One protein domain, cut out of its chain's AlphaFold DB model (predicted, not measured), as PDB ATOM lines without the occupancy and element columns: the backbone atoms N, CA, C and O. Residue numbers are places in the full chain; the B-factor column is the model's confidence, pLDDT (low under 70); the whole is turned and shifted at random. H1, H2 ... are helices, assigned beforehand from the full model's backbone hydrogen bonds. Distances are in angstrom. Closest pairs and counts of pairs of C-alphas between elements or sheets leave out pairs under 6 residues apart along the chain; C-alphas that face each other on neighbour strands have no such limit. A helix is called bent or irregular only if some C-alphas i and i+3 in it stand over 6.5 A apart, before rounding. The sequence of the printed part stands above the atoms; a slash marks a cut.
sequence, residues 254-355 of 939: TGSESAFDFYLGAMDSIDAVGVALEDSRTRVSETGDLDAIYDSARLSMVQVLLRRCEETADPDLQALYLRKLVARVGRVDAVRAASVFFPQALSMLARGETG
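AT A GLANCE: This is residues 254 to 355 of the 939 residues of a protein of Microbacterium foliorum (UniProt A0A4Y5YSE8). The long helix H3 is the core of an elongated all-helix domain, with H1 and H2 following one another along one side of it and H5 and H6, a hairpin laid crosswise, packed on the opposite side. H4 folds back beside the last part of H3, and the turn between H2 and H3 sticks out at one end with residues 279 to 289. The printed part has 102 residues, with six named helices in the order H1 to H6 and no named strand; the class is all helix, with 78 residues in the helices. The whole is only just compact, close to loose, with a radius of gyration of the C-alphas of 15.1 A, and it spans 48 by 26 by 21 A.

IN THESE COORDINATES: H1 is residues 257 to 264, beginning at C-alpha 257 at (66.831, 161.264, 77.089). After one residue, H2 takes residues 266 to 279 and is 20.8 A from first to last C-alpha. H3, the longest helix, holds residues 290 to 311 and measures 31.8 A, from C-alpha 290 at (48.995, 156.390, 105.946) to C-alpha 311 at (56.002, 151.725, 75.252). H4 is residues 315 to 329, 20.9 A long. H5 is residues 331 to 340, 14.7 A long, and H6 is residues 343 to 351, 14.4 A long, ending at C-alpha 351 at (66.358, 141.304, 81.114). H6 is irregular, but only just: C-alphas 344 and 347 are 6.7 A apart.

HOW THE PARTS SIT: H3 is the hub and touches four helices, H2, H4, H5 and H6. It touches H2 with its residues 294 to 302 alone, the closest C-alphas being those of Ile 270 and Arg 298 at 6.1 A; H2 and H3 form a helical hairpin, running opposite ways at a shallow tilt of 13 degrees. With residues 302 to 310 alone it touches H4, closest at the C-alphas of Cys 309 and Gln 318, 5.2 A apart; this too is a helical hairpin, at a shallow tilt of 14 degrees. H5 stands about perpendicular to H3, at 86 degrees, and touches its residues 299 to 306, with the C-alphas of Leu 299 and Ala 337 closest at 4.7 A. H6 touches residues 306 to 310 of H3 at a steep tilt of 66 degrees, closest at the C-alphas of Leu 306 and Ala 345, 6.7 A apart. H5 and H6 touch as a helical hairpin at a shallow tilt of 28 degrees, with the C-alphas of Ala 338 and Ala 345 closest at 5.9 A. H1 touches H4, closest at the C-alphas of Phe 260 and Tyr 321, 7.0 A apart; they run the same way at a steep tilt of 37 degrees, only just past shallow. The helix packing is part aligned, part crossed: of 6 touching pairs, 3 are at a shallow tilt. H1 and H2 meet only through their link, and both are apart from H5 and H6. Every O i to N i+4 pair is within hydrogen-bond range in H1, H3, H4 and H5; in H2 8 of 10 are, and in H6 3 of 5.

THE WHOLE: The C-alphas farthest apart, those of Glu 286 and Asp 314, are 48.2 A from each other. Without residues 279 to 289, which stand free, the body of 91 residues spans 38 by 26 by 20 A. The printed part has no cut and no long link; the link from H2 to H3, 10 residues, is short, and the other four are tight. The mean pLDDT of the printed part is 84.6, and residues 254 to 255, 280 to 288 and 352 to 355 are under 70.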
ATOM      1  N   THR A 254      57.856 160.623  73.422       53.56
ATOM      2  CA  THR A 254      59.080 160.050  73.980       53.56
ATOM      3  C   THR A 254      60.041 159.724  72.842       53.56
ATOM      4  O   THR A 254      59.836 158.748  72.122       53.56
ATOM      5  N   GLY A 255      61.062 160.557  72.652       64.75
ATOM      6  CA  GLY A 255      62.116 160.299  71.666       64.75
ATOM      7  C   GLY A 255      63.517 160.732  72.093       64.75
ATOM      8  O   GLY A 255      64.453 160.557  71.323       64.75
ATOM      9  N   SER A 256      63.684 161.305  73.290       79.81
ATOM     10  CA  SER A 256      64.983 161.770  73.786       79.81
ATOM     11  C   SER A 256      65.196 161.420  75.257       79.81
ATOM     12  O   SER A 256      64.251 161.174  76.007       79.81
ATOM     13  N   GLU A 257      66.455 161.413  75.683       83.81
ATOM     14  CA  GLU A 257      66.831 161.264  77.089       83.81
ATOM     15  C   GLU A 257      66.263 162.395  77.959       83.81
ATOM     16  O   GLU A 257      65.648 162.125  78.989       83.81
ATOM     17  N   SER A 258      66.362 163.644  77.492       84.19
ATOM     18  CA  SER A 258      65.843 164.823  78.197       84.19
ATOM     19  C   SER A 258      64.332 164.770  78.439       84.19
ATOM     20  O   SER A 258      63.853 165.195  79.489       84.19
ATOM     21  N   ALA A 259      63.569 164.204  77.499       83.81
ATOM     22  CA  ALA A 259      62.133 164.013  77.671       83.81
ATOM     23  C   ALA A 259      61.834 163.003  78.788       83.81
ATOM     24  O   ALA A 259      60.886 163.191  79.547       83.81
ATOM     25  N   PHE A 260      62.635 161.939  78.911       89.19
ATOM     26  CA  PHE A 260      62.469 160.970  79.991       89.19
ATOM     27  C   PHE A 260      62.879 161.543  81.348       89.19
ATOM     28  O   PHE A 260      62.172 161.290  82.318       89.19
ATOM     29  N   ASP A 261      63.929 162.366  81.418       89.75
ATOM     30  CA  ASP A 261      64.330 163.055  82.655       89.75
ATOM     31  C   ASP A 261      63.227 163.966  83.195       89.75
ATOM     32  O   ASP A 261      62.917 163.935  84.385       89.75
ATOM     33  N   PHE A 262      62.542 164.691  82.308       88.19
ATOM     34  CA  PHE A 262      61.361 165.469  82.680       88.19
ATOM     35  C   PHE A 262      60.260 164.596  83.310       88.19
ATOM     36  O   PHE A 262      59.648 164.979  84.307       88.19
ATOM     37  N   TYR A 263      60.004 163.401  82.764       89.25
ATOM     38  CA  TYR A 263      59.039 162.473  83.361       89.25
ATOM     39  C   TYR A 263      59.545 161.859  84.664       89.25
ATOM     40  O   TYR A 263      58.745 161.678  85.582       89.25
ATOM     41  N   LEU A 264      60.841 161.560  84.757       91.75
ATOM     42  CA  LEU A 264      61.480 161.013  85.949       91.75
ATOM     43  C   LEU A 264      61.344 161.965  87.145       91.75
ATOM     44  O   LEU A 264      61.141 161.487  88.259       91.75
ATOM     45  N   GLY A 265      61.312 163.282  86.899       91.25
ATOM     46  CA  GLY A 265      61.005 164.311  87.903       91.25
ATOM     47  C   GLY A 265      59.634 164.163  88.586       91.25
ATOM     48  O   GLY A 265      59.397 164.752  89.634       91.25
ATOM     49  N   ALA A 266      58.728 163.316  88.075       92.38
ATOM     50  CA  ALA A 266      57.521 162.932  88.813       92.38
ATOM     51  C   ALA A 266      57.835 162.214  90.141       92.38
ATOM     52  O   ALA A 266      56.997 162.225  91.043       92.38
ATOM     53  N   MET A 267      59.016 161.593  90.264       95.75
ATOM     54  CA  MET A 267      59.465 160.995  91.522       95.75
ATOM     55  C   MET A 267      59.787 162.052  92.576       95.75
ATOM     56  O   MET A 267      59.497 161.829  93.745       95.75
ATOM     57  N   ASP A 268      60.295 163.219  92.179       94.88
ATOM     58  CA  ASP A 268      60.594 164.306  93.118       94.88
ATOM     59  C   ASP A 268      59.300 164.838  93.757       94.88
ATOM     60  O   ASP A 268      59.244 165.064  94.962       94.88
ATOM     61  N   SER A 269      58.214 164.909  92.978       94.56
ATOM     62  CA  SER A 269      56.883 165.294  93.468       94.56
ATOM     63  C   SER A 269      56.338 164.376  94.566       94.56
ATOM     64  O   SER A 269      55.716 164.857  95.509       94.56
ATOM     65  N   ILE A 270      56.539 163.060  94.474       95.25
ATOM     66  CA  ILE A 270      56.055 162.144  95.520       95.25
ATOM     67  C   ILE A 270      57.043 161.956  96.659       95.25
ATOM     68  O   ILE A 270      56.627 161.782  97.800       95.25
ATOM     69  N   ASP A 271      58.341 162.008  96.389       95.19
ATOM     70  CA  ASP A 271      59.339 161.906  97.447       95.19
ATOM     71  C   ASP A 271      59.245 163.132  98.377       95.19
ATOM     72  O   ASP A 271      59.339 162.972  99.591       95.19
ATOM     73  N   ALA A 272      58.901 164.318  97.852       94.75
ATOM     74  CA  ALA A 272      58.614 165.508  98.662       94.75
ATOM     75  C   ALA A 272      57.454 165.306  99.659       94.75
ATOM     76  O   ALA A 272      57.505 165.822 100.774       94.75
ATOM     77  N   VAL A 273      56.430 164.521  99.298       94.12
ATOM     78  CA  VAL A 273      55.364 164.131 100.242       94.12
ATOM     79  C   VAL A 273      55.924 163.249 101.351       94.12
ATOM     80  O   VAL A 273      55.581 163.463 102.506       94.12
ATOM     81  N   GLY A 274      56.783 162.284 101.014       92.06
ATOM     82  CA  GLY A 274      57.414 161.400 101.998       92.06
ATOM     83  C   GLY A 274      58.216 162.186 103.032       92.06
ATOM     84  O   GLY A 274      57.984 162.024 104.225       92.06
ATOM     85  N   VAL A 275      59.057 163.118 102.570       91.56
ATOM     86  CA  VAL A 275      59.829 164.024 103.441       91.56
ATOM     87  C   VAL A 275      58.902 164.831 104.358       91.56
ATOM     88  O   VAL A 275      59.089 164.847 105.571       91.56
ATOM     89  N   ALA A 276      57.840 165.428 103.806       90.62
ATOM     90  CA  ALA A 276      56.880 166.189 104.599       90.62
ATOM     91  C   ALA A 276      56.166 165.331 105.657       90.62
ATOM     92  O   ALA A 276      55.945 165.791 106.777       90.62
ATOM     93  N   LEU A 277      55.801 164.086 105.331       88.56
ATOM     94  CA  LEU A 277      55.178 163.152 106.277       88.56
ATOM     95  C   LEU A 277      56.143 162.732 107.399       88.56
ATOM     96  O   LEU A 277      55.716 162.585 108.545       88.56
ATOM     97  N   GLU A 278      57.434 162.583 107.101       84.00
ATOM     98  CA  GLU A 278      58.468 162.253 108.091       84.00
ATOM     99  C   GLU A 278      58.739 163.411 109.067       84.00
ATOM    100  O   GLU A 278      58.840 163.180 110.279       84.00
ATOM    101  N   ASP A 279      58.791 164.649 108.566       78.50
ATOM    102  CA  ASP A 279      59.008 165.858 109.372       78.50
ATOM    103  C   ASP A 279      57.792 166.203 110.245       78.50
ATOM    104  O   ASP A 279      57.912 166.679 111.378       78.50
ATOM    105  N   SER A 280      56.587 165.920 109.749       67.31
ATOM    106  CA  SER A 280      55.316 166.289 110.376       67.31
ATOM    107  C   SER A 280      54.807 165.288 111.421       67.31
ATOM    108  O   SER A 280      53.593 165.159 111.584       67.31
ATOM    109  N   ARG A 281      55.693 164.652 112.213       53.69
ATOM    110  CA  ARG A 281      55.404 163.716 113.341       53.69
ATOM    111  C   ARG A 281      54.489 164.254 114.480       53.69
ATOM    112  O   ARG A 281      54.546 163.787 115.616       53.69
ATOM    113  N   THR A 282      53.585 165.186 114.186       43.03
ATOM    114  CA  THR A 282      52.525 165.752 115.032       43.03
ATOM    115  C   THR A 282      51.085 165.503 114.541       43.03
ATOM    116  O   THR A 282      50.165 166.137 115.055       43.03
ATOM    117  N   ARG A 283      50.825 164.539 113.646       47.66
ATOM    118  CA  ARG A 283      49.524 163.833 113.614       47.66
ATOM    119  C   ARG A 283      49.727 162.335 113.409       47.66
ATOM    120  O   ARG A 283      49.945 161.860 112.304       47.66
ATOM    121  N   VAL A 284      49.622 161.599 114.513       44.34
ATOM    122  CA  VAL A 284      49.386 160.156 114.506       44.34
ATOM    123  C   VAL A 284      48.033 159.946 113.828       44.34
ATOM    124  O   VAL A 284      47.003 160.262 114.418       44.34
ATOM    125  N   SER A 285      48.029 159.468 112.583       44.91
ATOM    126  CA  SER A 285      46.840 158.805 112.049       44.91
ATOM    127  C   SER A 285      46.463 157.706 113.042       44.91
ATOM    128  O   SER A 285      47.292 156.856 113.369       44.91
ATOM    129  N   GLU A 286      45.227 157.720 113.544       45.97
ATOM    130  CA  GLU A 286      44.733 156.662 114.435       45.97
ATOM    131  C   GLU A 286      44.661 155.299 113.715       45.97
ATOM    132  O   GLU A 286      44.488 154.271 114.367       45.97
ATOM    133  N   THR A 287      44.808 155.270 112.381       50.22
ATOM    134  CA  THR A 287      44.580 154.082 111.551       50.22
ATOM    135  C   THR A 287      45.838 153.364 111.053       50.22
ATOM    136  O   THR A 287      45.711 152.257 110.543       50.22
ATOM    137  N   GLY A 288      47.053 153.899 111.227       59.62
ATOM    138  CA  GLY A 288      48.297 153.197 110.848       59.62
ATOM    139  C   GLY A 288      48.450 152.863 109.350       59.62
ATOM    140  O   GLY A 288      49.420 152.215 108.972       59.62
ATOM    141  N   ASP A 289      47.521 153.307 108.494       78.19
ATOM    142  CA  ASP A 289      47.481 152.992 107.058       78.19
ATOM    143  C   ASP A 289      48.104 154.093 106.174       78.19
ATOM    144  O   ASP A 289      48.286 153.876 104.977       78.19
ATOM    145  N   LEU A 290      48.471 155.258 106.727       87.06
ATOM    146  CA  LEU A 290      48.995 156.390 105.946       87.06
ATOM    147  C   LEU A 290      50.279 156.043 105.175       87.06
ATOM    148  O   LEU A 290      50.372 156.347 103.986       87.06
ATOM    149  N   ASP A 291      51.217 155.339 105.811       86.38
ATOM    150  CA  ASP A 291      52.455 154.885 105.165       86.38
ATOM    151  C   ASP A 291      52.159 153.931 103.998       86.38
ATOM    152  O   ASP A 291      52.786 154.010 102.944       86.38
ATOM    153  N   ALA A 292      51.150 153.064 104.143       87.50
ATOM    154  CA  ALA A 292      50.737 152.141 103.088       87.50
ATOM    155  C   ALA A 292      50.041 152.859 101.919       87.50
ATOM    156  O   ALA A 292      50.221 152.475 100.758       87.50
ATOM    157  N   ILE A 293      49.260 153.907 102.199       91.31
ATOM    158  CA  ILE A 293      48.654 154.762 101.171       91.31
ATOM    159  C   ILE A 293      49.745 155.513 100.402       91.31
ATOM    160  O   ILE A 293      49.736 155.510  99.167       91.31
ATOM    161  N   TYR A 294      50.701 156.106 101.119       93.44
ATOM    162  CA  TYR A 294      51.842 156.800 100.533       93.44
ATOM    163  C   TYR A 294      52.695 155.864  99.665       93.44
ATOM    164  O   TYR A 294      52.923 156.158  98.490       93.44
ATOM    165  N   ASP A 295      53.090 154.700 100.189       92.75
ATOM    166  CA  ASP A 295      53.863 153.696  99.449       92.75
ATOM    167  C   ASP A 295      53.106 153.220  98.200       92.75
ATOM    168  O   ASP A 295      53.669 153.181  97.104       92.75
ATOM    169  N   SER A 296      51.798 152.962  98.306       93.19
ATOM    170  CA  SER A 296      50.965 152.622  97.147       93.19
ATOM    171  C   SER A 296      50.939 153.743  96.101       93.19
ATOM    172  O   SER A 296      51.052 153.463  94.903       93.19
ATOM    173  N   ALA A 297      50.792 155.001  96.525       94.69
ATOM    174  CA  ALA A 297      50.821 156.147  95.624       94.69
ATOM    175  C   ALA A 297      52.182 156.238  94.920       94.69
ATOM    176  O   ALA A 297      52.228 156.267  93.689       94.69
ATOM    177  N   ARG A 298      53.285 156.159  95.672       95.69
ATOM    178  CA  ARG A 298      54.654 156.168  95.146       95.69
ATOM    179  C   ARG A 298      54.911 155.043  94.144       95.69
ATOM    180  O   ARG A 298      55.356 155.316  93.028       95.69
ATOM    181  N   LEU A 299      54.555 153.800  94.471       95.88
ATOM    182  CA  LEU A 299      54.674 152.655  93.560       95.88
ATOM    183  C   LEU A 299      53.839 152.838  92.282       95.88
ATOM    184  O   LEU A 299      54.239 152.378  91.208       95.88
ATOM    185  N   SER A 300      52.704 153.535  92.357       95.25
ATOM    186  CA  SER A 300      51.909 153.837  91.168       95.25
ATOM    187  C   SER A 300      52.602 154.825  90.216       95.25
ATOM    188  O   SER A 300      52.514 154.650  88.999       95.25
ATOM    189  N   MET A 301      53.379 155.791  90.726       94.69
ATOM    190  CA  MET A 301      54.211 156.663  89.879       94.69
ATOM    191  C   MET A 301      55.345 155.893  89.216       94.69
ATOM    192  O   MET A 301      55.564 156.046  88.011       94.69
ATOM    193  N   VAL A 302      56.004 154.994  89.955       96.44
ATOM    194  CA  VAL A 302      57.008 154.088  89.375       96.44
ATOM    195  C   VAL A 302      56.391 153.275  88.234       96.44
ATOM    196  O   VAL A 302      57.004 153.121  87.178       96.44
ATOM    197  N   GLN A 303      55.144 152.815  88.379       94.44
ATOM    198  CA  GLN A 303      54.444 152.131  87.294       94.44
ATOM    199  C   GLN A 303      54.204 153.019  86.066       94.44
ATOM    200  O   GLN A 303      54.323 152.526  84.938       94.44
ATOM    201  N   VAL A 304      53.830 154.288  86.238       91.81
ATOM    202  CA  VAL A 304      53.657 155.214  85.105       91.81
ATOM    203  C   VAL A 304      54.961 155.325  84.310       91.81
ATOM    204  O   VAL A 304      54.925 155.306  83.079       91.81
ATOM    205  N   LEU A 305      56.107 155.354  84.991       93.69
ATOM    206  CA  LEU A 305      57.428 155.381  84.361       93.69
ATOM    207  C   LEU A 305      57.794 154.039  83.711       93.69
ATOM    208  O   LEU A 305      58.235 154.027  82.565       93.69
ATOM    209  N   LEU A 306      57.524 152.904  84.368       93.88
ATOM    210  CA  LEU A 306      57.731 151.570  83.783       93.88
ATOM    211  C   LEU A 306      56.941 151.369  82.488       93.88
ATOM    212  O   LEU A 306      57.449 150.764  81.547       93.88
ATOM    213  N   ARG A 307      55.704 151.874  82.434       92.69
ATOM    214  CA  ARG A 307      54.880 151.836  81.221       92.69
ATOM    215  C   ARG A 307      55.536 152.620  80.087       92.69
ATOM    216  O   ARG A 307      55.593 152.115  78.978       92.69
ATOM    217  N   ARG A 308      56.091 153.800  80.372       89.38
ATOM    218  CA  ARG A 308      56.826 154.588  79.369       89.38
ATOM    219  C   ARG A 308      58.063 153.856  78.856       89.38
ATOM    220  O   ARG A 308      58.315 153.880  77.656       89.38
ATOM    221  N   CYS A 309      58.806 153.179  79.736       90.69
ATOM    222  CA  CYS A 309      59.918 152.330  79.306       90.69
ATOM    223  C   CYS A 309      59.430 151.232  78.345       90.69
ATOM    224  O   CYS A 309      60.029 151.024  77.296       90.69
ATOM    225  N   GLU A 310      58.324 150.559  78.670       89.25
ATOM    226  CA  GLU A 310      57.772 149.468  77.854       89.25
ATOM    227  C   GLU A 310      57.207 149.942  76.504       89.25
ATOM    228  O   GLU A 310      57.447 149.291  75.490       89.25
ATOM    229  N   GLU A 311      56.550 151.103  76.468       88.06
ATOM    230  CA  GLU A 311      56.002 151.725  75.252       88.06
ATOM    231  C   GLU A 311      57.091 152.297  74.317       88.06
ATOM    232  O   GLU A 311      56.811 152.625  73.161       88.06
ATOM    233  N   THR A 312      58.341 152.409  74.784       87.88
ATOM    234  CA  THR A 312      59.474 152.885  73.975       87.88
ATOM    235  C   THR A 312      59.896 151.814  72.970       87.88
ATOM    236  O   THR A 312      60.392 150.754  73.348       87.88
ATOM    237  N   ALA A 313      59.707 152.098  71.677       85.94
ATOM    238  CA  ALA A 313      59.973 151.145  70.595       85.94
ATOM    239  C   ALA A 313      61.469 150.913  70.315       85.94
ATOM    240  O   ALA A 313      61.835 149.840  69.838       85.94
ATOM    241  N   ASP A 314      62.317 151.909  70.583       88.19
ATOM    242  CA  ASP A 314      63.770 151.810  70.432       88.19
ATOM    243  C   ASP A 314      64.366 150.998  71.606       88.19
ATOM    244  O   ASP A 314      64.243 151.428  72.759       88.19
ATOM    245  N   PRO A 315      65.000 149.834  71.354       87.25
ATOM    246  CA  PRO A 315      65.531 148.975  72.413       87.25
ATOM    247  C   PRO A 315      66.645 149.614  73.252       87.25
ATOM    248  O   PRO A 315      66.730 149.343  74.454       87.25
ATOM    249  N   ASP A 316      67.483 150.461  72.653       88.44
ATOM    250  CA  ASP A 316      68.606 151.102  73.341       88.44
ATOM    251  C   ASP A 316      68.096 152.210  74.267       88.44
ATOM    252  O   ASP A 316      68.517 152.303  75.428       88.44
ATOM    253  N   LEU A 317      67.114 152.990  73.799       89.31
ATOM    254  CA  LEU A 317      66.415 153.969  74.636       89.31
ATOM    255  C   LEU A 317      65.594 153.293  75.736       89.31
ATOM    256  O   LEU A 317      65.652 153.734  76.882       89.31
ATOM    257  N   GLN A 318      64.889 152.196  75.442       89.94
ATOM    258  CA  GLN A 318      64.163 151.423  76.456       89.94
ATOM    259  C   GLN A 318      65.109 150.939  77.565       89.94
ATOM    260  O   GLN A 318      64.796 151.072  78.752       89.94
ATOM    261  N   ALA A 319      66.280 150.406  77.200       88.12
ATOM    262  CA  ALA A 319      67.286 149.973  78.163       88.12
ATOM    263  C   ALA A 319      67.848 151.150  78.979       88.12
ATOM    264  O   ALA A 319      68.004 151.030  80.197       88.12
ATOM    265  N   LEU A 320      68.120 152.295  78.342       90.75
ATOM    266  CA  LEU A 320      68.560 153.516  79.021       90.75
ATOM    267  C   LEU A 320      67.517 154.019  80.029       90.75
ATOM    268  O   LEU A 320      67.861 154.277  81.182       90.75
ATOM    269  N   TYR A 321      66.251 154.115  79.621       92.25
ATOM    270  CA  TYR A 321      65.147 154.561  80.472       92.25
ATOM    271  C   TYR A 321      64.947 153.634  81.665       92.25
ATOM    272  O   TYR A 321      64.808 154.098  82.797       92.25
ATOM    273  N   LEU A 322      65.003 152.318  81.441       91.94
ATOM    274  CA  LEU A 322      64.921 151.343  82.521       91.94
ATOM    275  C   LEU A 322      66.077 151.498  83.514       91.94
ATOM    276  O   LEU A 322      65.826 151.504  84.718       91.94
ATOM    277  N   ARG A 323      67.321 151.660  83.036       91.50
ATOM    278  CA  ARG A 323      68.486 151.898  83.906       91.50
ATOM    279  C   ARG A 323      68.321 153.172  84.729       91.50
ATOM    280  O   ARG A 323      68.517 153.123  85.938       91.50
ATOM    281  N   LYS A 324      67.917 154.284  84.106       93.69
ATOM    282  CA  LYS A 324      67.666 155.555  84.803       93.69
ATOM    283  C   LYS A 324      66.582 155.427  85.869       93.69
ATOM    284  O   LYS A 324      66.779 155.862  86.999       93.69
ATOM    285  N   LEU A 325      65.465 154.784  85.530       94.50
ATOM    286  CA  LEU A 325      64.378 154.547  86.473       94.50
ATOM    287  C   LEU A 325      64.849 153.710  87.664       94.50
ATOM    288  O   LEU A 325      64.659 154.115  88.806       94.50
ATOM    289  N   VAL A 326      65.487 152.566  87.402       92.75
ATOM    290  CA  VAL A 326      65.987 151.661  88.447       92.75
ATOM    291  C   VAL A 326      67.045 152.341  89.317       92.75
ATOM    292  O   VAL A 326      67.018 152.152  90.529       92.75
ATOM    293  N   ALA A 327      67.921 153.169  88.742       93.38
ATOM    294  CA  ALA A 327      68.889 153.958  89.501       93.38
ATOM    295  C   ALA A 327      68.213 154.993  90.417       93.38
ATOM    296  O   ALA A 327      68.682 155.217  91.528       93.38
ATOM    297  N   ARG A 328      67.097 155.596  89.980       94.88
ATOM    298  CA  ARG A 328      66.366 156.613  90.750       94.88
ATOM    299  C   ARG A 328      65.493 156.041  91.866       94.88
ATOM    300  O   ARG A 328      65.353 156.687  92.902       94.88
ATOM    301  N   VAL A 329      64.851 154.895  91.641       94.56
ATOM    302  CA  VAL A 329      63.832 154.349  92.565       94.56
ATOM    303  C   VAL A 329      64.283 153.083  93.285       94.56
ATOM    304  O   VAL A 329      63.643 152.666  94.241       94.56
ATOM    305  N   GLY A 330      65.373 152.465  92.840       92.94
ATOM    306  CA  GLY A 330      65.801 151.156  93.306       92.94
ATOM    307  C   GLY A 330      65.089 150.013  92.580       92.94
ATOM    308  O   GLY A 330      63.926 150.078  92.171       92.94
ATOM    309  N   ARG A 331      65.806 148.900  92.415       90.69
ATOM    310  CA  ARG A 331      65.311 147.734  91.670       90.69
ATOM    311  C   ARG A 331      64.177 147.009  92.401       90.69
ATOM    312  O   ARG A 331      63.271 146.499  91.745       90.69
ATOM    313  N   VAL A 332      64.197 147.008  93.737       92.31
ATOM    314  CA  VAL A 332      63.127 146.435  94.572       92.31
ATOM    315  C   VAL A 332      61.805 147.158  94.324       92.31
ATOM    316  O   VAL A 332      60.818 146.503  93.994       92.31
ATOM    317  N   ASP A 333      61.782 148.489  94.378       93.50
ATOM    318  CA  ASP A 333      60.551 149.255  94.152       93.50
ATOM    319  C   ASP A 333      60.057 149.163  92.711       93.50
ATOM    320  O   ASP A 333      58.851 149.069  92.484       93.50
ATOM    321  N   ALA A 334      60.958 149.073  91.727       94.56
ATOM    322  CA  ALA A 334      60.566 148.778  90.350       94.56
ATOM    323  C   ALA A 334      59.838 147.420  90.240       94.56
ATOM    324  O   ALA A 334      58.806 147.313  89.568       94.56
ATOM    325  N   VAL A 335      60.322 146.383  90.935       93.69
ATOM    326  CA  VAL A 335      59.659 145.069  90.987       93.69
ATOM    327  C   VAL A 335      58.341 145.138  91.765       93.69
ATOM    328  O   VAL A 335      57.338 144.609  91.279       93.69
ATOM    329  N   ARG A 336      58.293 145.815  92.921       94.38
ATOM    330  CA  ARG A 336      57.068 146.001  93.728       94.38
ATOM    331  C   ARG A 336      55.987 146.732  92.928       94.38
ATOM    332  O   ARG A 336      54.859 146.239  92.856       94.38
ATOM    333  N   ALA A 337      56.343 147.811  92.235       94.50
ATOM    334  CA  ALA A 337      55.449 148.574  91.366       94.50
ATOM    335  C   ALA A 337      54.907 147.722  90.211       94.50
ATOM    336  O   ALA A 337      53.693 147.675  89.983       94.50
ATOM    337  N   ALA A 338      55.778 146.975  89.522       92.69
ATOM    338  CA  ALA A 338      55.356 146.033  88.487       92.69
ATOM    339  C   ALA A 338      54.422 144.948  89.047       92.69
ATOM    340  O   ALA A 338      53.448 144.569  88.400       92.69
ATOM    341  N   SER A 339      54.674 144.465  90.263       90.50
ATOM    342  CA  SER A 339      53.905 143.383  90.883       90.50
ATOM    343  C   SER A 339      52.439 143.746  91.159       90.50
ATOM    344  O   SER A 339      51.581 142.863  91.086       90.50
ATOM    345  N   VAL A 340      52.154 145.026  91.429       88.12
ATOM    346  CA  VAL A 340      50.814 145.535  91.767       88.12
ATOM    347  C   VAL A 340      50.139 146.179  90.560       88.12
ATOM    348  O   VAL A 340      48.991 145.862  90.251       88.12
ATOM    349  N   PHE A 341      50.848 147.062  89.857       89.81
ATOM    350  CA  PHE A 341      50.231 147.967  88.889       89.81
ATOM    351  C   PHE A 341      50.533 147.610  87.429       89.81
ATOM    352  O   PHE A 341      49.734 147.934  86.547       89.81
ATOM    353  N   PHE A 342      51.658 146.939  87.141       91.44
ATOM    354  CA  PHE A 342      52.045 146.613  85.759       91.44
ATOM    355  C   PHE A 342      52.844 145.304  85.613       91.44
ATOM    356  O   PHE A 342      54.038 145.326  85.300       91.44
ATOM    357  N   PRO A 343      52.188 144.134  85.781       87.25
ATOM    358  CA  PRO A 343      52.852 142.828  85.719       87.25
ATOM    359  C   PRO A 343      53.564 142.529  84.391       87.25
ATOM    360  O   PRO A 343      54.447 141.677  84.342       87.25
ATOM    361  N   GLN A 344      53.191 143.212  83.306       86.31
ATOM    362  CA  GLN A 344      53.796 143.066  81.982       86.31
ATOM    363  C   GLN A 344      55.269 143.505  81.964       86.31
ATOM    364  O   GLN A 344      56.074 142.885  81.267       86.31
ATOM    365  N   ALA A 345      55.653 144.476  82.804       88.19
ATOM    366  CA  ALA A 345      57.043 144.918  82.935       88.19
ATOM    367  C   ALA A 345      57.983 143.833  83.481       88.19
ATOM    368  O   ALA A 345      59.198 143.977  83.370       88.19
ATOM    369  N   LEU A 346      57.459 142.725  84.021       86.31
ATOM    370  CA  LEU A 346      58.261 141.633  84.575       86.31
ATOM    371  C   LEU A 346      59.310 141.114  83.578       86.31
ATOM    372  O   LEU A 346      60.442 140.843  83.960       86.31
ATOM    373  N   SER A 347      58.953 140.977  82.295       83.50
ATOM    374  CA  SER A 347      59.897 140.497  81.269       83.50
ATOM    375  C   SER A 347      61.016 141.501  80.996       83.50
ATOM    376  O   SER A 347      62.164 141.103  80.840       83.50
ATOM    377  N   MET A 348      60.690 142.793  80.968       87.50
ATOM    378  CA  MET A 348      61.662 143.875  80.797       87.50
ATOM    379  C   MET A 348      62.606 143.957  82.011       87.50
ATOM    380  O   MET A 348      63.823 143.957  81.848       87.50
ATOM    381  N   LEU A 349      62.061 143.903  83.230       87.31
ATOM    382  CA  LEU A 349      62.830 143.909  84.484       87.31
ATOM    383  C   LEU A 349      63.736 142.680  84.637       87.31
ATOM    384  O   LEU A 349      64.833 142.773  85.193       87.31
ATOM    385  N   ALA A 350      63.305 141.530  84.116       82.88
ATOM    386  CA  ALA A 350      64.101 140.310  84.124       82.88
ATOM    387  C   ALA A 350      65.357 140.407  83.240       82.88
ATOM    388  O   ALA A 350      66.369 139.800  83.597       82.88
ATOM    389  N   ARG A 351      65.302 141.176  82.140       75.81
ATOM    390  CA  ARG A 351      66.358 141.304  81.114       75.81
ATOM    391  C   ARG A 351      67.473 142.301  81.457       75.81
ATOM    392  O   ARG A 351      68.537 142.228  80.856       75.81
ATOM    393  N   GLY A 352      67.227 143.232  82.382       55.41
ATOM    394  CA  GLY A 352      67.866 144.558  82.397       55.41
ATOM    395  C   GLY A 352      69.385 144.680  82.585       55.41
ATOM    396  O   GLY A 352      69.887 145.775  82.370       55.41
ATOM    397  N   GLU A 353      70.131 143.627  82.936       48.19
ATOM    398  CA  GLU A 353      71.602 143.692  83.097       48.19
ATOM    399  C   GLU A 353      72.274 142.380  82.628       48.19
ATOM    400  O   GLU A 353      72.772 141.591  83.419       48.19
ATOM    401  N   THR A 354      72.166 142.100  81.323       43.75
ATOM    402  CA  THR A 354      73.009 141.217  80.476       43.75
ATOM    403  C   THR A 354      73.860 140.112  81.139       43.75
ATOM    404  O   THR A 354      75.081 140.102  80.983       43.75
ATOM    405  N   GLY A 355      73.262 139.114  81.796       48.59
ATOM    406  CA  GLY A 355      74.036 137.939  82.203       48.59
ATOM    407  C   GLY A 355      73.351 136.970  83.151       48.59
ATOM    408  O   GLY A 355      72.231 137.175  83.617       48.59
TER     409      GLY A 355